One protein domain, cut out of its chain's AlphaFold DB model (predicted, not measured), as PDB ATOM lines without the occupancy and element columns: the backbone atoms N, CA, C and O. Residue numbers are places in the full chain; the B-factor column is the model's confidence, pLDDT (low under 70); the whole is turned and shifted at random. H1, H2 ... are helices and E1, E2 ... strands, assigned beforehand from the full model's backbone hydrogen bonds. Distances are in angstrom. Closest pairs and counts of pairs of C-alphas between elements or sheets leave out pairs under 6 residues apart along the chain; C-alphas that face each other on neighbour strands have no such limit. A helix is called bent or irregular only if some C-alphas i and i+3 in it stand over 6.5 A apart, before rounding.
ATOM      1  N   GLU A   4     -12.134  72.358 -13.144       85.19
ATOM      2  CA  GLU A   4     -13.397  71.718 -13.514       85.19
ATOM      3  C   GLU A   4     -13.224  70.197 -13.606       85.19
ATOM      4  O   GLU A   4     -13.990  69.442 -13.001       85.19
ATOM      5  N   GLU A   5     -12.154  69.736 -14.254       85.31
ATOM      6  CA  GLU A   5     -11.776  68.324 -14.313       85.31
ATOM      7  C   GLU A   5     -11.542  67.748 -12.908       85.31
ATOM      8  O   GLU A   5     -11.979  66.637 -12.595       85.31
ATOM      9  N   ARG A   6     -10.912  68.525 -12.018       86.75
ATOM     10  CA  ARG A   6     -10.691  68.127 -10.623       86.75
ATOM     11  C   ARG A   6     -11.997  68.040  -9.835       86.75
ATOM     12  O   ARG A   6     -12.177  67.102  -9.059       86.75
ATOM     13  N   GLN A   7     -12.909  68.994 -10.018       89.19
ATOM     14  CA  GLN A   7     -14.225  68.960  -9.374       89.19
ATOM     15  C   GLN A   7     -15.039  67.750  -9.847       89.19
ATOM     16  O   GLN A   7     -15.620  67.039  -9.026       89.19
ATOM     17  N   ALA A   8     -15.023  67.473 -11.150       89.00
ATOM     18  CA  ALA A   8     -15.644  66.295 -11.735       89.00
ATOM     19  C   ALA A   8     -15.058  64.985 -11.185       89.00
ATOM     20  O   ALA A   8     -15.812  64.082 -10.827       89.00
ATOM     21  N   TYR A   9     -13.731  64.890 -11.087       89.00
ATOM     22  CA  TYR A   9     -13.035  63.738 -10.514       89.00
ATOM     23  C   TYR A   9     -13.459  63.465  -9.063       89.00
ATOM     24  O   TYR A   9     -13.750  62.325  -8.698       89.00
ATOM     25  N   TYR A  10     -13.539  64.502  -8.223       91.44
ATOM     26  CA  TYR A  10     -13.994  64.334  -6.842       91.44
ATOM     27  C   TYR A  10     -15.478  63.973  -6.745       91.44
ATOM     28  O   TYR A  10     -15.832  63.122  -5.931       91.44
ATOM     29  N   ALA A  11     -16.335  64.559  -7.585       92.62
ATOM     30  CA  ALA A  11     -17.755  64.215  -7.626       92.62
ATOM     31  C   ALA A  11     -17.983  62.745  -8.022       92.62
ATOM     32  O   ALA A  11     -18.804  62.059  -7.409       92.62
ATOM     33  N   GLU A  12     -17.227  62.238  -8.998       93.25
ATOM     34  CA  GLU A  12     -17.286  60.833  -9.408       93.25
ATOM     35  C   GLU A  12     -16.776  59.892  -8.308       93.25
ATOM     36  O   GLU A  12     -17.422  58.890  -8.000       93.25
ATOM     37  N   ASN A  13     -15.672  60.235  -7.641       93.12
ATOM     38  CA  ASN A  13     -15.187  59.459  -6.498       93.12
ATOM     39  C   ASN A  13     -16.194  59.427  -5.343       93.12
ATOM     40  O   ASN A  13     -16.373  58.386  -4.717       93.12
ATOM     41  N   GLU A  14     -16.890  60.532  -5.082       94.88
ATOM     42  CA  GLU A  14     -17.938  60.580  -4.064       94.88
ATOM     43  C   GLU A  14     -19.141  59.698  -4.434       94.88
ATOM     44  O   GLU A  14     -19.688  58.989  -3.583       94.88
ATOM     45  N   ARG A  15     -19.534  59.681  -5.714       95.62
ATOM     46  CA  ARG A  15     -20.559  58.760  -6.224       95.62
ATOM     47  C   ARG A  15     -20.126  57.302  -6.048       95.62
ATOM     48  O   ARG A  15     -20.896  56.528  -5.482       95.62
ATOM     49  N   ARG A  16     -18.909  56.943  -6.476       95.19
ATOM     50  CA  ARG A  16     -18.341  55.590  -6.323       95.19
ATOM     51  C   ARG A  16     -18.276  55.169  -4.859       95.19
ATOM     52  O   ARG A  16     -18.714  54.077  -4.526       95.19
ATOM     53  N   ARG A  17     -17.828  56.055  -3.965       95.38
ATOM     54  CA  ARG A  17     -17.789  55.814  -2.513       95.38
ATOM     55  C   ARG A  17     -19.164  55.469  -1.948       95.38
ATOM     56  O   ARG A  17     -19.301  54.492  -1.213       95.38
ATOM     57  N   ARG A  18     -20.184  56.260  -2.288       96.81
ATOM     58  CA  ARG A  18     -21.568  56.013  -1.858       96.81
ATOM     59  C   ARG A  18     -22.101  54.699  -2.421       96.81
ATOM     60  O   ARG A  18     -22.637  53.902  -1.658       96.81
ATOM     61  N   ARG A  19     -21.881  54.437  -3.711       96.44
ATOM     62  CA  ARG A  19     -22.331  53.197  -4.351       96.44
ATOM     63  C   ARG A  19     -21.638  51.959  -3.780       96.44
ATOM     64  O   ARG A  19     -22.299  50.959  -3.527       96.44
ATOM     65  N   ALA A  20     -20.340  52.035  -3.498       96.50
ATOM     66  CA  ALA A  20     -19.604  50.971  -2.828       96.50
ATOM     67  C   ALA A  20     -20.171  50.680  -1.434       96.50
ATOM     68  O   ALA A  20     -20.346  49.520  -1.073       96.50
ATOM     69  N   LYS A  21     -20.510  51.722  -0.664       97.19
ATOM     70  CA  LYS A  21     -21.160  51.542   0.637       97.19
ATOM     71  C   LYS A  21     -22.514  50.838   0.510       97.19
ATOM     72  O   LYS A  21     -22.755  49.895   1.251       97.19
ATOM     73  N   GLU A  22     -23.361  51.253  -0.429       96.81
ATOM     74  CA  GLU A  22     -24.646  50.586  -0.689       96.81
ATOM     75  C   GLU A  22     -24.442  49.102  -1.035       96.81
ATOM     76  O   GLU A  22     -25.004  48.231  -0.380       96.81
ATOM     77  N   LEU A  23     -23.562  48.808  -1.999       96.19
ATOM     78  CA  LEU A  23     -23.238  47.441  -2.425       96.19
ATOM     79  C   LEU A  23     -22.664  46.577  -1.295       96.19
ATOM     80  O   LEU A  23     -22.863  45.360  -1.290       96.19
ATOM     81  N   PHE A  24     -21.917  47.195  -0.377       97.50
ATOM     82  CA  PHE A  24     -21.393  46.545   0.816       97.50
ATOM     83  C   PHE A  24     -22.511  46.212   1.807       97.50
ATOM     84  O   PHE A  24     -22.568  45.081   2.280       97.50
ATOM     85  N   ASP A  25     -23.402  47.165   2.093       97.12
ATOM     86  CA  ASP A  25     -24.485  47.014   3.073       97.12
ATOM     87  C   ASP A  25     -25.586  46.040   2.599       97.12
ATOM     88  O   ASP A  25     -26.303  45.466   3.417       97.12
ATOM     89  N   GLU A  26     -25.717  45.809   1.288       95.25
ATOM     90  CA  GLU A  26     -26.668  44.857   0.691       95.25
ATOM     91  C   GLU A  26     -26.409  43.387   1.091       95.25
ATOM     92  O   GLU A  26     -27.239  42.517   0.804       95.25
ATOM     93  N   ARG A  27     -25.243  43.067   1.675       91.19
ATOM     94  CA  ARG A  27     -24.773  41.684   1.839       91.19
ATOM     95  C   ARG A  27     -23.954  41.458   3.103       91.19
ATOM     96  O   ARG A  27     -23.360  42.367   3.673       91.19
ATOM     97  N   THR A  28     -23.854  40.189   3.486       94.44
ATOM     98  CA  THR A  28     -22.882  39.721   4.478       94.44
ATOM     99  C   THR A  28     -21.625  39.216   3.774       94.44
ATOM    100  O   THR A  28     -21.704  38.466   2.801       94.44
ATOM    101  N   TRP A  29     -20.460  39.607   4.285       96.94
ATOM    102  CA  TRP A  29     -19.158  39.290   3.704       96.94
ATOM    103  C   TRP A  29     -18.455  38.223   4.537       96.94
ATOM    104  O   TRP A  29     -17.742  38.533   5.484       96.94
ATOM    105  N   THR A  30     -18.690  36.957   4.198       96.94
ATOM    106  CA  THR A  30     -18.072  35.805   4.869       96.94
ATOM    107  C   THR A  30     -17.160  35.054   3.921       96.94
ATOM    108  O   THR A  30     -17.534  34.815   2.774       96.94
ATOM    109  N   PHE A  31     -16.023  34.586   4.427       98.06
ATOM    110  CA  PHE A  31     -15.031  33.855   3.647       98.06
ATOM    111  C   PHE A  31     -14.754  32.490   4.296       98.06
ATOM    112  O   PHE A  31     -13.765  32.337   5.010       98.06
ATOM    113  N   PRO A  32     -15.646  31.495   4.139       98.12
ATOM    114  CA  PRO A  32     -15.469  30.195   4.774       98.12
ATOM    115  C   PRO A  32     -14.185  29.498   4.318       98.12
ATOM    116  O   PRO A  32     -13.853  29.509   3.130       98.12
ATOM    117  N   ILE A  33     -13.517  28.838   5.263       98.62
ATOM    118  CA  ILE A  33     -12.384  27.948   5.009       98.62
ATOM    119  C   ILE A  33     -12.870  26.508   5.150       98.62
ATOM    120  O   ILE A  33     -13.496  26.163   6.150       98.62
ATOM    121  N   ASP A  34     -12.584  25.675   4.157       98.25
ATOM    122  CA  ASP A  34     -12.897  24.251   4.167       98.25
ATOM    123  C   ASP A  34     -11.967  23.485   5.128       98.25
ATOM    124  O   ASP A  34     -10.754  23.730   5.178       98.25
ATOM    125  N   ASP A  35     -12.513  22.521   5.871       97.38
ATOM    126  CA  ASP A  35     -11.756  21.712   6.837       97.38
ATOM    127  C   ASP A  35     -10.648  20.880   6.169       97.38
ATOM    128  O   ASP A  35      -9.655  20.513   6.808       97.38
ATOM    129  N   ALA A  36     -10.751  20.648   4.855       98.06
ATOM    130  CA  ALA A  36      -9.719  19.994   4.064       98.06
ATOM    131  C   ALA A  36      -8.415  20.808   3.925       98.06
ATOM    132  O   ALA A  36      -7.457  20.293   3.342       98.06
ATOM    133  N   ILE A  37      -8.330  22.036   4.458       98.44
ATOM    134  CA  ILE A  37      -7.163  22.926   4.332       98.44
ATOM    135  C   ILE A  37      -5.833  22.270   4.740       98.44
ATOM    136  O   ILE A  37      -4.822  22.466   4.070       98.44
ATOM    137  N   VAL A  38      -5.810  21.447   5.792       98.12
ATOM    138  CA  VAL A  38      -4.572  20.773   6.231       98.12
ATOM    139  C   VAL A  38      -4.123  19.738   5.198       98.12
ATOM    140  O   VAL A  38      -2.959  19.711   4.799       98.12
ATOM    141  N   ALA A  39      -5.058  18.914   4.719       97.81
ATOM    142  CA  ALA A  39      -4.779  17.919   3.691       97.81
ATOM    143  C   ALA A  39      -4.404  18.578   2.355       97.81
ATOM    144  O   ALA A  39      -3.541  18.078   1.640       97.81
ATOM    145  N   TRP A  40      -5.031  19.708   2.021       97.75
ATOM    146  CA  TRP A  40      -4.683  20.521   0.861       97.75
ATOM    147  C   TRP A  40      -3.247  21.027   0.939       97.75
ATOM    148  O   TRP A  40      -2.468  20.750   0.027       97.75
ATOM    149  N   ALA A  41      -2.874  21.677   2.042       97.12
ATOM    150  CA  ALA A  41      -1.533  22.217   2.226       97.12
ATOM    151  C   ALA A  41      -0.462  21.118   2.127       97.12
ATOM    152  O   ALA A  41       0.550  21.305   1.457       97.12
ATOM    153  N   GLY A  42      -0.719  19.943   2.715       96.31
ATOM    154  CA  GLY A  42       0.191  18.795   2.646       96.31
ATOM    155  C   GLY A  42       0.392  18.227   1.237       96.31
ATOM    156  O   GLY A  42       1.444  17.661   0.959       96.31
ATOM    157  N   ARG A  43      -0.581  18.392   0.328       94.06
ATOM    158  CA  ARG A  43      -0.436  17.980  -1.081       94.06
ATOM    159  C   ARG A  43       0.361  18.975  -1.912       94.06
ATOM    160  O   ARG A  43       0.994  18.568  -2.880       94.06
ATOM    161  N   ILE A  44       0.267  20.266  -1.594       89.81
ATOM    162  CA  ILE A  44       0.890  21.318  -2.406       89.81
ATOM    163  C   ILE A  44       2.301  21.680  -1.935       89.81
ATOM    164  O   ILE A  44       3.069  22.176  -2.755       89.81
ATOM    165  N   PHE A  45       2.639  21.405  -0.667       90.00
ATOM    166  CA  PHE A  45       3.954  21.678  -0.086       90.00
ATOM    167  C   PHE A  45       4.749  20.400   0.199       90.00
ATOM    168  O   PHE A  45       4.840  19.945   1.340       90.00
ATOM    169  N   THR A  46       5.316  19.807  -0.851       89.31
ATOM    170  CA  THR A  46       6.169  18.604  -0.771       89.31
ATOM    171  C   THR A  46       7.625  18.875  -1.161       89.31
ATOM    172  O   THR A  46       8.419  17.942  -1.268       89.31
ATOM    173  N   GLY A  47       7.958  20.128  -1.463       90.94
ATOM    174  CA  GLY A  47       9.221  20.559  -2.036       90.94
ATOM    175  C   GLY A  47      10.152  21.248  -1.032       90.94
ATOM    176  O   GLY A  47      10.091  20.992   0.173       90.94
ATOM    177  N   PRO A  48      11.063  22.109  -1.522       90.38
ATOM    178  CA  PRO A  48      12.087  22.754  -0.702       90.38
ATOM    179  C   PRO A  48      11.557  23.603   0.464       90.38
ATOM    180  O   PRO A  48      12.279  23.778   1.444       90.38
ATOM    181  N   ALA A  49      10.330  24.128   0.395       94.50
ATOM    182  CA  ALA A  49       9.723  24.893   1.481       94.50
ATOM    183  C   ALA A  49       9.020  24.016   2.530       94.50
ATOM    184  O   ALA A  49       8.661  24.528   3.587       94.50
ATOM    185  N   ALA A  50       8.864  22.703   2.307       95.12
ATOM    186  CA  ALA A  50       8.100  21.814   3.191       95.12
ATOM    187  C   ALA A  50       8.609  21.777   4.651       95.12
ATOM    188  O   ALA A  50       7.832  21.512   5.567       95.12
ATOM    189  N   GLY A  51       9.895  22.064   4.872       95.81
ATOM    190  CA  GLY A  51      10.515  22.151   6.201       95.81
ATOM    191  C   GLY A  51      10.904  23.565   6.640       95.81
ATOM    192  O   GLY A  51      11.592  23.705   7.646       95.81
ATOM    193  N   LEU A  52      10.518  24.603   5.892       96.56
ATOM    194  CA  LEU A  52      10.955  25.979   6.131       96.56
ATOM    195  C   LEU A  52       9.810  26.854   6.653       96.56
ATOM    196  O   LEU A  52       8.686  26.742   6.152       96.56
ATOM    197  N   PRO A  53      10.060  27.762   7.613       96.81
ATOM    198  CA  PRO A  53       9.085  28.791   7.954       96.81
ATOM    199  C   PRO A  53       8.889  29.759   6.780       96.81
ATOM    200  O   PRO A  53       9.751  29.898   5.904       96.81
ATOM    201  N   LEU A  54       7.745  30.439   6.739       94.88
ATOM    202  CA  LEU A  54       7.503  31.499   5.761       94.88
ATOM    203  C   LEU A  54       8.170  32.796   6.237       94.88
ATOM    204  O   LEU A  54       7.567  33.574   6.969       94.88
ATOM    205  N   ARG A  55       9.424  33.008   5.830       93.88
ATOM    206  CA  ARG A  55      10.242  34.180   6.183       93.88
ATOM    207  C   ARG A  55      10.954  34.757   4.975       93.88
ATOM    208  O   ARG A  55      11.152  34.064   3.974       93.88
ATOM    209  N   GLU A  56      11.390  36.008   5.084       90.56
ATOM    210  CA  GLU A  56      12.051  36.718   3.985       90.56
ATOM    211  C   GLU A  56      13.342  36.002   3.545       90.56
ATOM    212  O   GLU A  56      13.607  35.844   2.353       90.56
ATOM    213  N   GLU A  57      14.097  35.458   4.502       93.31
ATOM    214  CA  GLU A  57      15.290  34.628   4.277       93.31
ATOM    215  C   GLU A  57      15.011  33.299   3.552       93.31
ATOM    216  O   GLU A  57      15.925  32.688   3.001       93.31
ATOM    217  N   HIS A  58      13.757  32.840   3.516       95.06
ATOM    218  CA  HIS A  58      13.339  31.599   2.854       95.06
ATOM    219  C   HIS A  58      12.432  31.859   1.646       95.06
ATOM    220  O   HIS A  58      11.865  30.922   1.075       95.06
ATOM    221  N   ARG A  59      12.314  33.117   1.200       92.44
ATOM    222  CA  ARG A  59      11.415  33.501   0.103       92.44
ATOM    223  C   ARG A  59      11.686  32.753  -1.201       92.44
ATOM    224  O   ARG A  59      10.757  32.530  -1.963       92.44
ATOM    225  N   GLY A  60      12.934  32.356  -1.471       95.00
ATOM    226  CA  GLY A  60      13.313  31.622  -2.685       95.00
ATOM    227  C   GLY A  60      12.604  30.266  -2.800       95.00
ATOM    228  O   GLY A  60      11.802  30.103  -3.721       95.00
ATOM    229  N   PRO A  61      12.841  29.328  -1.861       95.94
ATOM    230  CA  PRO A  61      12.101  28.067  -1.766       95.94
ATOM    231  C   PRO A  61      10.581  28.238  -1.856       95.94
ATOM    232  O   PRO A  61       9.936  27.584  -2.670       95.94
ATOM    233  N   TRP A  62      10.023  29.178  -1.091       96.12
ATOM    234  CA  TRP A  62       8.586  29.452  -1.095       96.12
ATOM    235  C   TRP A  62       8.069  29.947  -2.449       96.12
ATOM    236  O   TRP A  62       7.034  29.476  -2.912       96.12
ATOM    237  N   SER A  63       8.795  30.855  -3.108       95.31
ATOM    238  CA  SER A  63       8.441  31.385  -4.434       95.31
ATOM    239  C   SER A  63       8.394  30.283  -5.487       95.31
ATOM    240  O   SER A  63       7.442  30.218  -6.264       95.31
ATOM    241  N   ALA A  64       9.391  29.394  -5.483       93.94
ATOM    242  CA  ALA A  64       9.449  28.262  -6.401       93.94
ATOM    243  C   ALA A  64       8.244  27.330  -6.225       93.94
ATOM    244  O   ALA A  64       7.635  26.901  -7.203       93.94
ATOM    245  N   GLU A  65       7.854  27.069  -4.978       92.94
ATOM    246  CA  GLU A  65       6.758  26.154  -4.653       92.94
ATOM    247  C   GLU A  65       5.374  26.721  -5.001       92.94
ATOM    248  O   GLU A  65       4.462  25.978  -5.370       92.94
ATOM    249  N   VAL A  66       5.233  28.052  -4.988       92.56
ATOM    250  CA  VAL A  66       4.044  28.746  -5.513       92.56
ATOM    251  C   VAL A  66       4.143  29.088  -7.010       92.56
ATOM    252  O   VAL A  66       3.304  29.824  -7.528       92.56
ATOM    253  N   GLY A  67       5.128  28.526  -7.722       91.38
ATOM    254  CA  GLY A  67       5.201  28.526  -9.186       91.38
ATOM    255  C   GLY A  67       6.016  29.652  -9.827       91.38
ATOM    256  O   GLY A  67       5.856  29.899 -11.021       91.38
ATOM    257  N   TYR A  68       6.885  30.339  -9.080       92.62
ATOM    258  CA  TYR A  68       7.730  31.411  -9.616       92.62
ATOM    259  C   TYR A  68       9.176  30.969  -9.810       92.62
ATOM    260  O   TYR A  68       9.825  30.477  -8.893       92.62
ATOM    261  N   ALA A  69       9.708  31.229 -11.005       89.31
ATOM    262  CA  ALA A  69      11.111  30.972 -11.325       89.31
ATOM    263  C   ALA A  69      12.071  31.934 -10.605       89.31
ATOM    264  O   ALA A  69      13.216  31.581 -10.332       89.31
ATOM    265  N   THR A  70      11.614  33.151 -10.303       91.50
ATOM    266  CA  THR A  70      12.382  34.162  -9.574       91.50
ATOM    267  C   THR A  70      11.782  34.386  -8.187       91.50
ATOM    268  O   THR A  70      10.557  34.384  -8.049       91.50
ATOM    269  N   PRO A  71      12.612  34.606  -7.150       93.50
ATOM    270  CA  PRO A  71      12.100  34.935  -5.829       93.50
ATOM    271  C   PRO A  71      11.214  36.185  -5.863       93.50
ATOM    272  O   PRO A  71      11.638  37.236  -6.347       93.50
ATOM    273  N   ILE A  72      10.008  36.066  -5.317       93.88
ATOM    274  CA  ILE A  72       9.083  37.171  -5.067       93.88
ATOM    275  C   ILE A  72       9.060  37.493  -3.569       93.88
ATOM    276  O   ILE A  72       9.513  36.702  -2.739       93.88
ATOM    277  N   GLY A  73       8.559  38.677  -3.217       91.56
ATOM    278  CA  GLY A  73       8.401  39.062  -1.813       91.56
ATOM    279  C   GLY A  73       7.365  38.196  -1.093       91.56
ATOM    280  O   GLY A  73       6.470  37.629  -1.728       91.56
ATOM    281  N   LEU A  74       7.447  38.145   0.240       91.00
ATOM    282  CA  LEU A  74       6.511  37.391   1.084       91.00
ATOM    283  C   LEU A  74       5.042  37.694   0.780       91.00
ATOM    284  O   LEU A  74       4.217  36.788   0.712       91.00
ATOM    285  N   THR A  75       4.720  38.959   0.528       91.12
ATOM    286  CA  THR A  75       3.364  39.404   0.188       91.12
ATOM    287  C   THR A  75       2.846  38.743  -1.091       91.12
ATOM    288  O   THR A  75       1.693  38.318  -1.144       91.12
ATOM    289  N   GLY A  76       3.714  38.583  -2.094       93.25
ATOM    290  CA  GLY A  76       3.410  37.872  -3.331       93.25
ATOM    291  C   GLY A  76       3.230  36.370  -3.113       93.25
ATOM    292  O   GLY A  76       2.300  35.784  -3.668       93.25
ATOM    293  N   VAL A  77       4.060  35.752  -2.261       94.88
ATOM    294  CA  VAL A  77       3.883  34.342  -1.864       94.88
ATOM    295  C   VAL A  77       2.524  34.148  -1.186       94.88
ATOM    296  O   VAL A  77       1.765  33.263  -1.576       94.88
ATOM    297  N   MET A  78       2.181  35.001  -0.217       95.44
ATOM    298  CA  MET A  78       0.903  34.943   0.498       95.44
ATOM    299  C   MET A  78      -0.293  35.142  -0.439       95.44
ATOM    300  O   MET A  78      -1.258  34.384  -0.366       95.44
ATOM    301  N   GLY A  79      -0.225  36.116  -1.353       95.56
ATOM    302  CA  GLY A  79      -1.260  36.319  -2.370       95.56
ATOM    303  C   GLY A  79      -1.469  35.075  -3.235       95.56
ATOM    304  O   GLY A  79      -2.596  34.658  -3.479       95.56
ATOM    305  N   LYS A  80      -0.385  34.399  -3.620       95.75
ATOM    306  CA  LYS A  80      -0.458  33.190  -4.450       95.75
ATOM    307  C   LYS A  80      -0.966  31.962  -3.710       95.75
ATOM    308  O   LYS A  80      -1.667  31.144  -4.303       95.75
ATOM    309  N   LEU A  81      -0.667  31.856  -2.419       96.19
ATOM    310  CA  LEU A  81      -1.293  30.869  -1.542       96.19
ATOM    311  C   LEU A  81      -2.814  31.051  -1.499       96.19
ATOM    312  O   LEU A  81      -3.540  30.066  -1.618       96.19
ATOM    313  N   LEU A  82      -3.291  32.293  -1.380       97.56
ATOM    314  CA  LEU A  82      -4.722  32.607  -1.385       97.56
ATOM    315  C   LEU A  82      -5.366  32.309  -2.737       97.56
ATOM    316  O   LEU A  82      -6.393  31.637  -2.762       97.56
ATOM    317  N   ASP A  83      -4.748  32.734  -3.845       96.88
ATOM    318  CA  ASP A  83      -5.225  32.430  -5.201       96.88
ATOM    319  C   ASP A  83      -5.440  30.922  -5.378       96.88
ATOM    320  O   ASP A  83      -6.479  30.479  -5.870       96.88
ATOM    321  N   ARG A  84      -4.464  30.118  -4.940       96.75
ATOM    322  CA  ARG A  84      -4.531  28.660  -5.035       96.75
ATOM    323  C   ARG A  84      -5.579  28.067  -4.098       96.75
ATOM    324  O   ARG A  84      -6.321  27.186  -4.514       96.75
ATOM    325  N   ALA A  85      -5.679  28.560  -2.864       97.88
ATOM    326  CA  ALA A  85      -6.697  28.112  -1.916       97.88
ATOM    327  C   ALA A  85      -8.119  28.400  -2.428       97.88
ATOM    328  O   ALA A  85      -9.010  27.570  -2.265       97.88
ATOM    329  N   VAL A  86      -8.331  29.544  -3.081       98.19
ATOM    330  CA  VAL A  86      -9.598  29.878  -3.745       98.19
ATOM    331  C   VAL A  86      -9.848  28.951  -4.935       98.19
ATOM    332  O   VAL A  86     -10.929  28.376  -5.040       98.19
ATOM    333  N   ALA A  87      -8.859  28.778  -5.816       97.31
ATOM    334  CA  ALA A  87      -8.989  27.939  -7.009       97.31
ATOM    335  C   ALA A  87      -9.295  26.470  -6.669       97.31
ATOM    336  O   ALA A  87     -10.103  25.837  -7.345       97.31
ATOM    337  N   ASP A  88      -8.702  25.958  -5.590       97.31
ATOM    338  CA  ASP A  88      -8.902  24.591  -5.103       97.31
ATOM    339  C   ASP A  88     -10.157  24.447  -4.211       97.31
ATOM    340  O   ASP A  88     -10.421  23.367  -3.681       97.31
ATOM    341  N   GLY A  89     -10.938  25.520  -4.021       97.75
ATOM    342  CA  GLY A  89     -12.184  25.514  -3.243       97.75
ATOM    343  C   GLY A  89     -12.008  25.461  -1.721       97.75
ATOM    344  O   GLY A  89     -12.991  25.283  -1.000       97.75
ATOM    345  N   ILE A  90     -10.779  25.632  -1.227       98.56
ATOM    346  CA  ILE A  90     -10.447  25.674   0.204       98.56
ATOM    347  C   ILE A  90     -10.915  26.971   0.845       98.56
ATOM    348  O   ILE A  90     -11.387  26.955   1.975       98.56
ATOM    349  N   VAL A  91     -10.810  28.090   0.133       98.62
ATOM    350  CA  VAL A  91     -11.420  29.358   0.539       98.62
ATOM    351  C   VAL A  91     -12.605  29.618  -0.371       98.62
ATOM    352  O   VAL A  91     -12.452  29.722  -1.587       98.62
ATOM    353  N   ARG A  92     -13.795  29.760   0.214       98.31
ATOM    354  CA  ARG A  92     -14.995  30.139  -0.536       98.31
ATOM    355  C   ARG A  92     -15.170  31.646  -0.472       98.31
ATOM    356  O   ARG A  92     -15.247  32.229   0.605       98.31
ATOM    357  N   LEU A  93     -15.236  32.271  -1.642       97.75
ATOM    358  CA  LEU A  93     -15.506  33.697  -1.757       97.75
ATOM    359  C   LEU A  93     -17.026  33.946  -1.690       97.75
ATOM    360  O   LEU A  93     -17.785  33.119  -2.200       97.75
ATOM    361  N   PRO A  94     -17.482  35.074  -1.111       96.25
ATOM    362  CA  PRO A  94     -18.903  35.443  -1.069       96.25
ATOM    363  C   PRO A  94     -19.549  35.499  -2.460       96.25
ATOM    364  O   PRO A  94     -20.753  35.307  -2.614       96.25
ATOM    365  N   GLU A  95     -18.737  35.796  -3.470       96.00
ATOM    366  CA  GLU A  95     -19.096  35.839  -4.879       96.00
ATOM    367  C   GLU A  95     -17.829  35.757  -5.750       96.00
ATOM    368  O   GLU A  95     -16.719  35.829  -5.210       96.00
ATOM    369  N   PRO A  96     -17.948  35.618  -7.086       96.75
ATOM    370  CA  PRO A  96     -16.787  35.652  -7.968       96.75
ATOM    371  C   PRO A  96     -15.948  36.922  -7.775       96.75
ATOM    372  O   PRO A  96     -16.470  38.037  -7.733       96.75
ATOM    373  N   GLY A  97     -14.634  36.748  -7.663       96.56
ATOM    374  CA  GLY A  97     -13.695  37.821  -7.363       96.56
ATOM    375  C   GLY A  97     -12.312  37.285  -7.023       96.56
ATOM    376  O   GLY A  97     -12.012  36.118  -7.273       96.56
ATOM    377  N   ARG A  98     -11.479  38.143  -6.437       97.06
ATOM    378  CA  ARG A  98     -10.143  37.780  -5.942       97.06
ATOM    379  C   ARG A  98      -9.824  38.481  -4.629       97.06
ATOM    380  O   ARG A  98     -10.325  39.577  -4.390       97.06
ATOM    381  N   ILE A  99      -8.971  37.872  -3.816       97.50
ATOM    382  CA  ILE A  99      -8.372  38.519  -2.646       97.50
ATOM    383  C   ILE A  99      -6.964  38.956  -3.040       97.50
ATOM    384  O   ILE A  99      -6.205  38.153  -3.567       97.50
ATOM    385  N   ASP A 100      -6.618  40.213  -2.790       96.00
ATOM    386  CA  ASP A 100      -5.281  40.745  -3.061       96.00
ATOM    387  C   ASP A 100      -4.880  41.755  -1.980       96.00
ATOM    388  O   ASP A 100      -5.711  42.237  -1.205       96.00
ATOM    389  N   SER A 101      -3.592  42.068  -1.912       94.38
ATOM    390  CA  SER A 101      -3.084  43.188  -1.136       94.38
ATOM    391  C   SER A 101      -3.741  44.496  -1.575       94.38
ATOM    392  O   SER A 101      -3.843  44.795  -2.762       94.38
ATOM    393  N   ALA A 102      -4.203  45.276  -0.605       94.06
ATOM    394  CA  ALA A 102      -5.035  46.443  -0.877       94.06
ATOM    395  C   ALA A 102      -4.580  47.697  -0.124       94.06
ATOM    396  O   ALA A 102      -4.891  48.814  -0.537       94.06
ATOM    397  N   TYR A 103      -3.844  47.529   0.974       93.00
ATOM    398  CA  TYR A 103      -3.208  48.618   1.707       93.00
ATOM    399  C   TYR A 103      -2.023  48.095   2.523       93.00
ATOM    400  O   TYR A 103      -1.855  46.893   2.712       93.00
ATOM    401  N   SER A 104      -1.206  49.006   3.033       92.81
ATOM    402  CA  SER A 104      -0.161  48.697   4.003       92.81
ATOM    403  C   SER A 104      -0.385  49.484   5.288       92.81
ATOM    404  O   SER A 104      -0.967  50.572   5.269       92.81
ATOM    405  N   THR A 105       0.052  48.929   6.414       92.06
ATOM    406  CA  THR A 105       0.129  49.670   7.677       92.06
ATOM    407  C   THR A 105       1.556  50.141   7.910       92.06
ATOM    408  O   THR A 105       2.499  49.571   7.358       92.06
ATOM    409  N   ARG A 106       1.714  51.215   8.686       92.00
ATOM    410  CA  ARG A 106       3.018  51.784   9.026       92.00
ATOM    411  C   ARG A 106       3.206  51.825  10.532       92.00
ATOM    412  O   ARG A 106       2.254  52.091  11.264       92.00
ATOM    413  N   HIS A 107       4.445  51.624  10.957       86.69
ATOM    414  CA  HIS A 107       4.873  51.837  12.327       86.69
ATOM    415  C   HIS A 107       4.743  53.320  12.689       86.69
ATOM    416  O   HIS A 107       5.243  54.182  11.963       86.69
ATOM    417  N   GLU A 108       4.116  53.617  13.827       83.06
ATOM    418  CA  GLU A 108       3.736  54.985  14.212       83.06
ATOM    419  C   GLU A 108       4.931  55.940  14.365       83.06
ATOM    420  O   GLU A 108       4.822  57.118  14.044       83.06
ATOM    421  N   TYR A 109       6.086  55.424  14.798       84.75
ATOM    422  CA  TYR A 109       7.279  56.239  15.057       84.75
ATOM    423  C   TYR A 109       8.296  56.290  13.915       84.75
ATOM    424  O   TYR A 109       9.073  57.236  13.834       84.75
ATOM    425  N   TYR A 110       8.338  55.267  13.063       85.62
ATOM    426  CA  TYR A 110       9.406  55.108  12.066       85.62
ATOM    427  C   TYR A 110       8.890  55.236  10.635       85.62
ATOM    428  O   TYR A 110       9.683  55.204   9.697       85.62
ATOM    429  N   GLU A 111       7.567  55.325  10.464       84.81
ATOM    430  CA  GLU A 111       6.865  55.352   9.179       84.81
ATOM    431  C   GLU A 111       7.203  54.176   8.243       84.81
ATOM    432  O   GLU A 111       6.844  54.187   7.063       84.81
ATOM    433  N   THR A 112       7.860  53.137   8.759       89.62
ATOM    434  CA  THR A 112       8.190  51.917   8.033       89.62
ATOM    435  C   THR A 112       6.955  51.043   7.902       89.62
ATOM    436  O   THR A 112       6.138  50.963   8.818       89.62
ATOM    437  N   THR A 113       6.798  50.377   6.760       90.50
ATOM    438  CA  THR A 113       5.709  49.416   6.574       90.50
ATOM    439  C   THR A 113       5.863  48.255   7.555       90.50
ATOM    440  O   THR A 113       6.894  47.587   7.547       90.50
ATOM    441  N   ASP A 114       4.840  47.997   8.367       93.06
ATOM    442  CA  ASP A 114       4.865  46.985   9.436       93.06
ATOM    443  C   ASP A 114       3.832  45.858   9.239       93.06
ATOM    444  O   ASP A 114       3.760  44.908  10.020       93.06
ATOM    445  N   GLY A 115       3.021  45.948   8.185       94.00
ATOM    446  CA  GLY A 115       2.017  44.948   7.862       94.00
ATOM    447  C   GLY A 115       1.314  45.207   6.540       94.00
ATOM    448  O   GLY A 115       1.457  46.266   5.915       94.00
ATOM    449  N   ILE A 116       0.532  44.215   6.129       95.50
ATOM    450  CA  ILE A 116      -0.200  44.211   4.870       95.50
ATOM    451  C   ILE A 116      -1.685  43.961   5.095       95.50
ATOM    452  O   ILE A 116      -2.095  43.023   5.776       95.50
ATOM    453  N   GLY A 117      -2.493  44.844   4.528       96.44
ATOM    454  CA  GLY A 117      -3.937  44.743   4.507       96.44
ATOM    455  C   GLY A 117      -4.426  44.154   3.195       96.44
ATOM    456  O   GLY A 117      -3.913  44.487   2.123       96.44
ATOM    457  N   TYR A 118      -5.447  43.313   3.283       97.81
ATOM    458  CA  TYR A 118      -6.054  42.664   2.128       97.81
ATOM    459  C   TYR A 118      -7.389  43.305   1.756       97.81
ATOM    460  O   TYR A 118      -8.046  43.973   2.559       97.81
ATOM    461  N   GLY A 119      -7.776  43.111   0.503       97.75
ATOM    462  CA  GLY A 119      -9.073  43.476  -0.031       97.75
ATOM    463  C   GLY A 119      -9.618  42.343  -0.884       97.75
ATOM    464  O   GLY A 119      -8.870  41.665  -1.588       97.75
ATOM    465  N   PHE A 120     -10.926  42.140  -0.819       98.06
ATOM    466  CA  PHE A 120     -11.654  41.333  -1.780       98.06
ATOM    467  C   PHE A 120     -12.211  42.243  -2.881       98.06
ATOM    468  O   PHE A 120     -12.822  43.277  -2.606       98.06
ATOM    469  N   TYR A 121     -11.977  41.843  -4.127       97.00
ATOM    470  CA  TYR A 121     -12.354  42.548  -5.345       97.00
ATOM    471  C   TYR A 121     -13.397  41.701  -6.087       97.00
ATOM    472  O   TYR A 121     -13.012  40.761  -6.794       97.00
ATOM    473  N   PRO A 122     -14.703  41.975  -5.910       96.38
ATOM    474  CA  PRO A 122     -15.758  41.299  -6.660       96.38
ATOM    475  C   PRO A 122     -15.596  41.538  -8.166       96.38
ATOM    476  O   PRO A 122     -15.271  42.645  -8.579       96.38
ATOM    477  N   THR A 123     -15.883  40.551  -9.017       95.25
ATOM    478  CA  THR A 123     -15.845  40.768 -10.479       95.25
ATOM    479  C   THR A 123     -17.082  41.482 -11.021       95.25
ATOM    480  O   THR A 123     -17.041  42.025 -12.120       95.25
ATOM    481  N   ARG A 124     -18.193  41.496 -10.271       92.31
ATOM    482  CA  ARG A 124     -19.460  42.113 -10.706       92.31
ATOM    483  C   ARG A 124     -19.430  43.645 -10.769       92.31
ATOM    484  O   ARG A 124     -20.375  44.241 -11.275       92.31
ATOM    485  N   THR A 125     -18.415  44.284 -10.192       91.44
ATOM    486  CA  THR A 125     -18.292  45.743 -10.129       91.44
ATOM    487  C   THR A 125     -16.832  46.141  -9.945       91.44
ATOM    488  O   THR A 125     -16.096  45.480  -9.221       91.44
ATOM    489  N   ASP A 126     -16.421  47.240 -10.567       89.75
ATOM    490  CA  ASP A 126     -15.143  47.909 -10.310       89.75
ATOM    491  C   ASP A 126     -15.245  48.929  -9.161       89.75
ATOM    492  O   ASP A 126     -14.238  49.440  -8.687       89.75
ATOM    493  N   GLU A 127     -16.451  49.244  -8.685       91.94
ATOM    494  CA  GLU A 127     -16.667  50.343  -7.741       91.94
ATOM    495  C   GLU A 127     -16.455  49.937  -6.281       91.94
ATOM    496  O   GLU A 127     -16.175  50.803  -5.457       91.94
ATOM    497  N   LEU A 128     -16.560  48.646  -5.953       95.94
ATOM    498  CA  LEU A 128     -16.435  48.123  -4.592       95.94
ATOM    499  C   LEU A 128     -15.101  47.399  -4.387       95.94
ATOM    500  O   LEU A 128     -14.749  46.480  -5.122       95.94
ATOM    501  N   ILE A 129     -14.421  47.749  -3.299       97.31
ATOM    502  CA  ILE A 129     -13.421  46.903  -2.648       97.31
ATOM    503  C   ILE A 129     -13.968  46.559  -1.268       97.31
ATOM    504  O   ILE A 129     -14.369  47.447  -0.520       97.31
ATOM    505  N   VAL A 130     -13.956  45.291  -0.889       98.00
ATOM    506  CA  VAL A 130     -14.229  44.892   0.494       98.00
ATOM    507  C   VAL A 130     -12.891  44.838   1.209       98.00
ATOM    508  O   VAL A 130     -12.127  43.903   1.003       98.00
ATOM    509  N   TYR A 131     -12.559  45.853   2.001       98.12
ATOM    510  CA  TYR A 131     -11.313  45.850   2.763       98.12
ATOM    511  C   TYR A 131     -11.433  44.940   3.982       98.12
ATOM    512  O   TYR A 131     -12.436  44.973   4.696       98.12
ATOM    513  N   ALA A 132     -10.359  44.211   4.269       97.75
ATOM    514  CA  ALA A 132     -10.147  43.616   5.576       97.75
ATOM    515  C   ALA A 132     -10.140  44.695   6.676       97.75
ATOM    516  O   ALA A 132      -9.671  45.827   6.467       97.75
ATOM    517  N   GLY A 133     -10.648  44.337   7.854       96.62
ATOM    518  CA  GLY A 133     -10.704  45.209   9.031       96.62
ATOM    519  C   GLY A 133      -9.357  45.396   9.715       96.62
ATOM    520  O   GLY A 133      -9.118  46.421  10.351       96.62
ATOM    521  N   SER A 134      -8.452  44.437   9.533       96.62
ATOM    522  CA  SER A 134      -7.094  44.463  10.064       96.62
ATOM    523  C   SER A 134      -6.065  44.087   8.993       96.62
ATOM    524  O   SER A 134      -6.395  43.616   7.905       96.62
ATOM    525  N   ALA A 135      -4.796  44.343   9.302       96.50
ATOM    526  CA  ALA A 135      -3.661  43.926   8.493       96.50
ATOM    527  C   ALA A 135      -2.939  42.756   9.167       96.50
ATOM    528  O   ALA A 135      -2.872  42.692  10.395       96.50
ATOM    529  N   VAL A 136      -2.326  41.883   8.368       96.19
ATOM    530  CA  VAL A 136      -1.373  40.888   8.866       96.19
ATOM    531  C   VAL A 136      -0.045  41.595   9.133       96.19
ATOM    532  O   VAL A 136       0.546  42.186   8.226       96.19
ATOM    533  N   LYS A 137       0.423  41.564  10.384       94.75
ATOM    534  CA  LYS A 137       1.673  42.214  10.805       94.75
ATOM    535  C   LYS A 137       2.884  41.360  10.448       94.75
ATOM    536  O   LYS A 137       2.904  40.171  10.756       94.75
ATOM    537  N   PHE A 138       3.921  41.965   9.870       91.81
ATOM    538  CA  PHE A 138       5.141  41.238   9.488       91.81
ATOM    539  C   PHE A 138       5.867  40.649  10.698       91.81
ATOM    540  O   PHE A 138       6.346  39.524  10.645       91.81
ATOM    541  N   GLU A 139       5.853  41.356  11.828       91.25
ATOM    542  CA  GLU A 139       6.392  40.840  13.087       91.25
ATOM    543  C   GLU A 139       5.692  39.552  13.549       91.25
ATOM    544  O   GLU A 139       6.339  38.662  14.100       91.25
ATOM    545  N   ALA A 140       4.381  39.428  13.318       91.50
ATOM    546  CA  ALA A 140       3.655  38.209  13.654       91.50
ATOM    547  C   ALA A 140       4.104  37.043  12.764       91.50
ATOM    548  O   ALA A 140       4.351  35.959  13.288       91.50
ATOM    549  N   ILE A 141       4.278  37.287  11.459       92.19
ATOM    550  CA  ILE A 141       4.752  36.287  10.488       92.19
ATOM    551  C   ILE A 141       6.121  35.735  10.902       92.19
ATOM    552  O   ILE A 141       6.305  34.523  10.968       92.19
ATOM    553  N   GLU A 142       7.063  36.611  11.259       90.44
ATOM    554  CA  GLU A 142       8.419  36.210  11.667       90.44
ATOM    555  C   GLU A 142       8.431  35.283  12.900       90.44
ATOM    556  O   GLU A 142       9.317  34.433  13.059       90.44
ATOM    557  N   ARG A 143       7.414  35.410  13.761       93.31
ATOM    558  CA  ARG A 143       7.270  34.665  15.019       93.31
ATOM    559  C   ARG A 143       6.466  33.371  14.892       93.31
ATOM    560  O   ARG A 143       6.361  32.649  15.884       93.31
ATOM    561  N   TRP A 144       5.890  33.068  13.732       94.94
ATOM    562  CA  TRP A 144       5.131  31.833  13.550       94.94
ATOM    563  C   TRP A 144       6.033  30.596  13.693       94.94
ATOM    564  O   TRP A 144       7.094  30.537  13.065       94.94
ATOM    565  N   PRO A 145       5.652  29.611  14.531       95.88
ATOM    566  CA  PRO A 145       6.405  28.366  14.667       95.88
ATOM    567  C   PRO A 145       6.180  27.398  13.497       95.88
ATOM    568  O   PRO A 145       6.944  26.447  13.339       95.88
ATOM    569  N   GLU A 146       5.117  27.583  12.712       97.50
ATOM    570  CA  GLU A 146       4.749  26.670  11.640       97.50
ATOM    571  C   GLU A 146       5.725  26.731  10.452       97.50
ATOM    572  O   GLU A 146       6.274  27.775  10.100       97.50
ATOM    573  N   VAL A 147       5.897  25.588   9.784       97.12
ATOM    574  CA  VAL A 147       6.747  25.430   8.594       97.12
ATOM    575  C   VAL A 147       5.972  24.761   7.462       97.12
ATOM    576  O   VAL A 147       4.965  24.092   7.719       97.12
ATOM    577  N   GLY A 148       6.423  24.953   6.219       96.56
ATOM    578  CA  GLY A 148       5.892  24.297   5.021       96.56
ATOM    579  C   GLY A 148       4.361  24.251   4.968       96.56
ATOM    580  O   GLY A 148       3.727  25.306   5.053       96.56
ATOM    581  N   PRO A 149       3.730  23.059   4.891       97.81
ATOM    582  CA  PRO A 149       2.273  22.946   4.892       97.81
ATOM    583  C   PRO A 149       1.591  23.701   6.043       97.81
ATOM    584  O   PRO A 149       0.599  24.389   5.822       97.81
ATOM    585  N   GLY A 150       2.130  23.621   7.264       98.12
ATOM    586  CA  GLY A 150       1.563  24.305   8.427       98.12
ATOM    587  C   GLY A 150       1.593  25.826   8.281       98.12
ATOM    588  O   GLY A 150       0.600  26.492   8.574       98.12
ATOM    589  N   ALA A 151       2.693  26.374   7.757       97.38
ATOM    590  CA  ALA A 151       2.811  27.805   7.489       97.38
ATOM    591  C   ALA A 151       1.829  28.259   6.397       97.38
ATOM    592  O   ALA A 151       1.211  29.314   6.526       97.38
ATOM    593  N   ALA A 152       1.603  27.447   5.359       97.19
ATOM    594  CA  ALA A 152       0.606  27.745   4.331       97.19
ATOM    595  C   ALA A 152      -0.826  27.775   4.898       97.19
ATOM    596  O   ALA A 152      -1.586  28.701   4.608       97.19
ATOM    597  N   VAL A 153      -1.181  26.806   5.757       98.44
ATOM    598  CA  VAL A 153      -2.463  26.814   6.490       98.44
ATOM    599  C   VAL A 153      -2.584  28.084   7.332       98.44
ATOM    600  O   VAL A 153      -3.637  28.726   7.320       98.44
ATOM    601  N   ARG A 154      -1.513  28.455   8.048       97.88
ATOM    602  CA  ARG A 154      -1.485  29.648   8.897       97.88
ATOM    603  C   ARG A 154      -1.737  30.919   8.094       97.88
ATOM    604  O   ARG A 154      -2.604  31.688   8.489       97.88
ATOM    605  N   VAL A 155      -1.060  31.105   6.958       96.88
ATOM    606  CA  VAL A 155      -1.267  32.259   6.065       96.88
ATOM    607  C   VAL A 155      -2.724  32.393   5.662       96.88
ATOM    608  O   VAL A 155      -3.307  33.459   5.831       96.88
ATOM    609  N   VAL A 156      -3.311  31.318   5.125       98.19
ATOM    610  CA  VAL A 156      -4.690  31.360   4.630       98.19
ATOM    611  C   VAL A 156      -5.639  31.713   5.771       98.19
ATOM    612  O   VAL A 156      -6.446  32.625   5.628       98.19
ATOM    613  N   ARG A 157      -5.510  31.059   6.931       98.38
ATOM    614  CA  ARG A 157      -6.352  31.355   8.100       98.38
ATOM    615  C   ARG A 157      -6.189  32.788   8.591       98.38
ATOM    616  O   ARG A 157      -7.192  33.445   8.836       98.38
ATOM    617  N   GLU A 158      -4.956  33.266   8.718       97.88
ATOM    618  CA  GLU A 158      -4.683  34.604   9.238       97.88
ATOM    619  C   GLU A 158      -5.236  35.686   8.309       97.88
ATOM    620  O   GLU A 158      -5.919  36.597   8.766       97.88
ATOM    621  N   VAL A 159      -5.000  35.570   6.996       98.00
ATOM    622  CA  VAL A 159      -5.521  36.549   6.036       98.00
ATOM    623  C   VAL A 159      -7.043  36.542   6.034       98.00
ATOM    624  O   VAL A 159      -7.654  37.605   6.071       98.00
ATOM    625  N   ILE A 160      -7.673  35.371   6.035       98.44
ATOM    626  CA  ILE A 160      -9.132  35.285   6.057       98.44
ATOM    627  C   ILE A 160      -9.720  35.841   7.360       98.44
ATOM    628  O   ILE A 160     -10.702  36.575   7.296       98.44
ATOM    629  N   ALA A 161      -9.085  35.610   8.512       98.25
ATOM    630  CA  ALA A 161      -9.509  36.195   9.787       98.25
ATOM    631  C   ALA A 161      -9.481  37.737   9.778       98.25
ATOM    632  O   ALA A 161     -10.269  38.381  10.469       98.25
ATOM    633  N   THR A 162      -8.643  38.374   8.947       98.12
ATOM    634  CA  THR A 162      -8.674  39.845   8.809       98.12
ATOM    635  C   THR A 162      -9.995  40.380   8.237       98.12
ATOM    636  O   THR A 162     -10.303  41.567   8.389       98.12
ATOM    637  N   PHE A 163     -10.811  39.517   7.624       98.25
ATOM    638  CA  PHE A 163     -12.149  39.838   7.135       98.25
ATOM    639  C   PHE A 163     -13.260  39.627   8.174       98.25
ATOM    640  O   PHE A 163     -14.420  39.804   7.818       98.25
ATOM    641  N   ASP A 164     -12.950  39.334   9.443       97.50
ATOM    642  CA  ASP A 164     -13.962  39.246  10.514       97.50
ATOM    643  C   ASP A 164     -14.641  40.599  10.801       97.50
ATOM    644  O   ASP A 164     -15.766  40.658  11.297       97.50
ATOM    645  N   THR A 165     -13.973  41.708  10.470       96.75
ATOM    646  CA  THR A 165     -14.516  43.074  10.579       96.75
ATOM    647  C   THR A 165     -14.370  43.835   9.253       96.75
ATOM    648  O   THR A 165     -13.682  44.856   9.183       96.75
ATOM    649  N   PRO A 166     -14.975  43.343   8.156       97.56
ATOM    650  CA  PRO A 166     -14.747  43.899   6.835       97.56
ATOM    651  C   PRO A 166     -15.364  45.298   6.732       97.56
ATOM    652  O   PRO A 166     -16.338  45.624   7.414       97.56
ATOM    653  N   ARG A 167     -14.807  46.139   5.860       96.94
ATOM    654  CA  ARG A 167     -15.257  47.527   5.675       96.94
ATOM    655  C   ARG A 167     -15.349  47.902   4.195       96.94
ATOM    656  O   ARG A 167     -14.549  47.410   3.393       96.94
ATOM    657  N   PRO A 168     -16.280  48.792   3.815       97.06
ATOM    658  CA  PRO A 168     -16.397  49.231   2.436       97.06
ATOM    659  C   PRO A 168     -15.192  50.081   2.027       97.06
ATOM    660  O   PRO A 168     -14.751  50.981   2.746       97.06
ATOM    661  N   GLY A 169     -14.696  49.807   0.833       95.25
ATOM    662  CA  GLY A 169     -13.735  50.589   0.077       95.25
ATOM    663  C   GLY A 169     -14.239  50.804  -1.341       95.25
ATOM    664  O   GLY A 169     -15.158  50.125  -1.790       95.25
ATOM    665  N   PHE A 170     -13.631  51.735  -2.065       93.25
ATOM    666  CA  PHE A 170     -13.974  51.979  -3.461       93.25
ATOM    667  C   PHE A 170     -12.711  52.148  -4.293       93.25
ATOM    668  O   PHE A 170     -11.712  52.683  -3.806       93.25
ATOM    669  N   GLN A 171     -12.749  51.701  -5.548       89.12
ATOM    670  CA  GLN A 171     -11.707  52.077  -6.497       89.12
ATOM    671  C   GLN A 171     -11.936  53.519  -6.926       89.12
ATOM    672  O   GLN A 171     -13.035  53.891  -7.346       89.12
TER     673      GLN A 171
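Overview. This is residues 4 to 171 of the 179 residues of an uncharacterized protein of Nocardia asteroides NBRC 15531 (UniProt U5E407). A strongly twisted antiparallel sheet of four strands has two helices packed on it: H6 crosses over E2 and E3, H4 runs along E1, and the two helices cross each other nearly at a right angle. H1 packs by its later part on the E4 edge of the sheet while residues 4 to 12 stick out as an arm; H2 and H3 lie at the other end of the body, packed on the first parts of H6 and H4. The printed part has 168 residues with six named helices and four named strands, in the order H1 H2 H3 H4 E1 E2 E3 H5 H6 E4, and the sheet's order is E1 E2 E3 E4. The class is mixed, helices and strands. The whole is compact, with a radius of gyration of the C-alphas of 17.4 A and spans of 57 by 38 by 28 A.

Along the chain. The sheet holds E1, residues 97 to 106, 27.3 A from first to last C-alpha; E2, residues 113 to 122, 26.5 A; E3, residues 129 to 137, 20.8 A; and E4, residues 167 to 169. E1 begins at C-alpha 97, (-13.695, 37.821, -7.363), and E4 ends at C-alpha 169, (-13.735, 50.589, 0.077). H6 takes residues 148 to 164, 25.5 A, and H4 residues 74 to 87, 19.9 A. H1, residues 4 to 25, is the longest helix, 31.8 A, and begins at C-alpha 4, (-13.397, 71.718, -13.514). H2 is residues 37 to 44, H3 residues 56 to 65 and H5 residues 138 to 142. H3 is irregular: C-alphas 57 and 60 are 7.8 A apart.

Arrangement. E1, E2 and E3 form a meander, each strand the antiparallel neighbour of the one before. E1 and E2 are a hairpin, with N 100 and O 119 within hydrogen-bond range at 2.9 A. E2 and E3 are a hairpin too, with N 130 and O 120 at 2.9 A; E3 bends by 66 degrees at residue 133. The edge strand E4 is antiparallel to E3, with N 169 and O 129 at 2.7 A. H1, H4 and H6 with the sheet make two layers, helices on one face of a sheet. H6 lies over E2 and E3 at a height over the sheet of 10.6 A and runs across the strands, only just, at 63 degrees to E2 on the local plane; the closest C-alphas of H6 and E3, Phe 163 and Ala 132, are 4.6 A apart. H4, at a height of 8.8 A, lies over E1 and only just over E2, on which 3 of its C-alphas fall, and runs along the strands at 19 degrees to E1 on the local plane. H4 and H6 touch, about perpendicular at 83 degrees, closest at the C-alphas of Leu 82 and Val 156, 6.1 A; H6 touches H4 with residues 152 to 156 alone. H2 touches H6, which meets it with residues 149 to 153 alone, at a steep tilt of 45 degrees, opposite ways; the C-alphas of Ala 41 and Pro 149 are closest, 4.7 A. H3 touches H4, which meets it with residues 74 to 77 alone, at a shallow tilt of 32 degrees, only just short of steep, the same way; the C-alphas of Ser 63 and Val 77 are closest, 6.0 A. H1 is on the sheet with residues 16 to 25; the closest C-alphas of H1 and E4, Lys 21 and Pro 168, are 5.6 A apart. H5 only grazes the sheet, with residues 138 to 141. Every O i to N i+4 pair is within hydrogen-bond range in H1, H2, H4 and H5, against 4 of 6 in H3 and 11 of 13 in H6.

Size, cuts and confidence. The two C-alphas farthest apart are those of Glu 4 and Gly 51, 58.5 A. Without residues 4 to 12, which stand free, the body spans 49 by 40 by 27 A. The printed part has no cut. The links H1 to H2 and H2 to H3 are long, with 11 residues each. The mean pLDDT of the printed part is 94.7, and no printed residue is under 70.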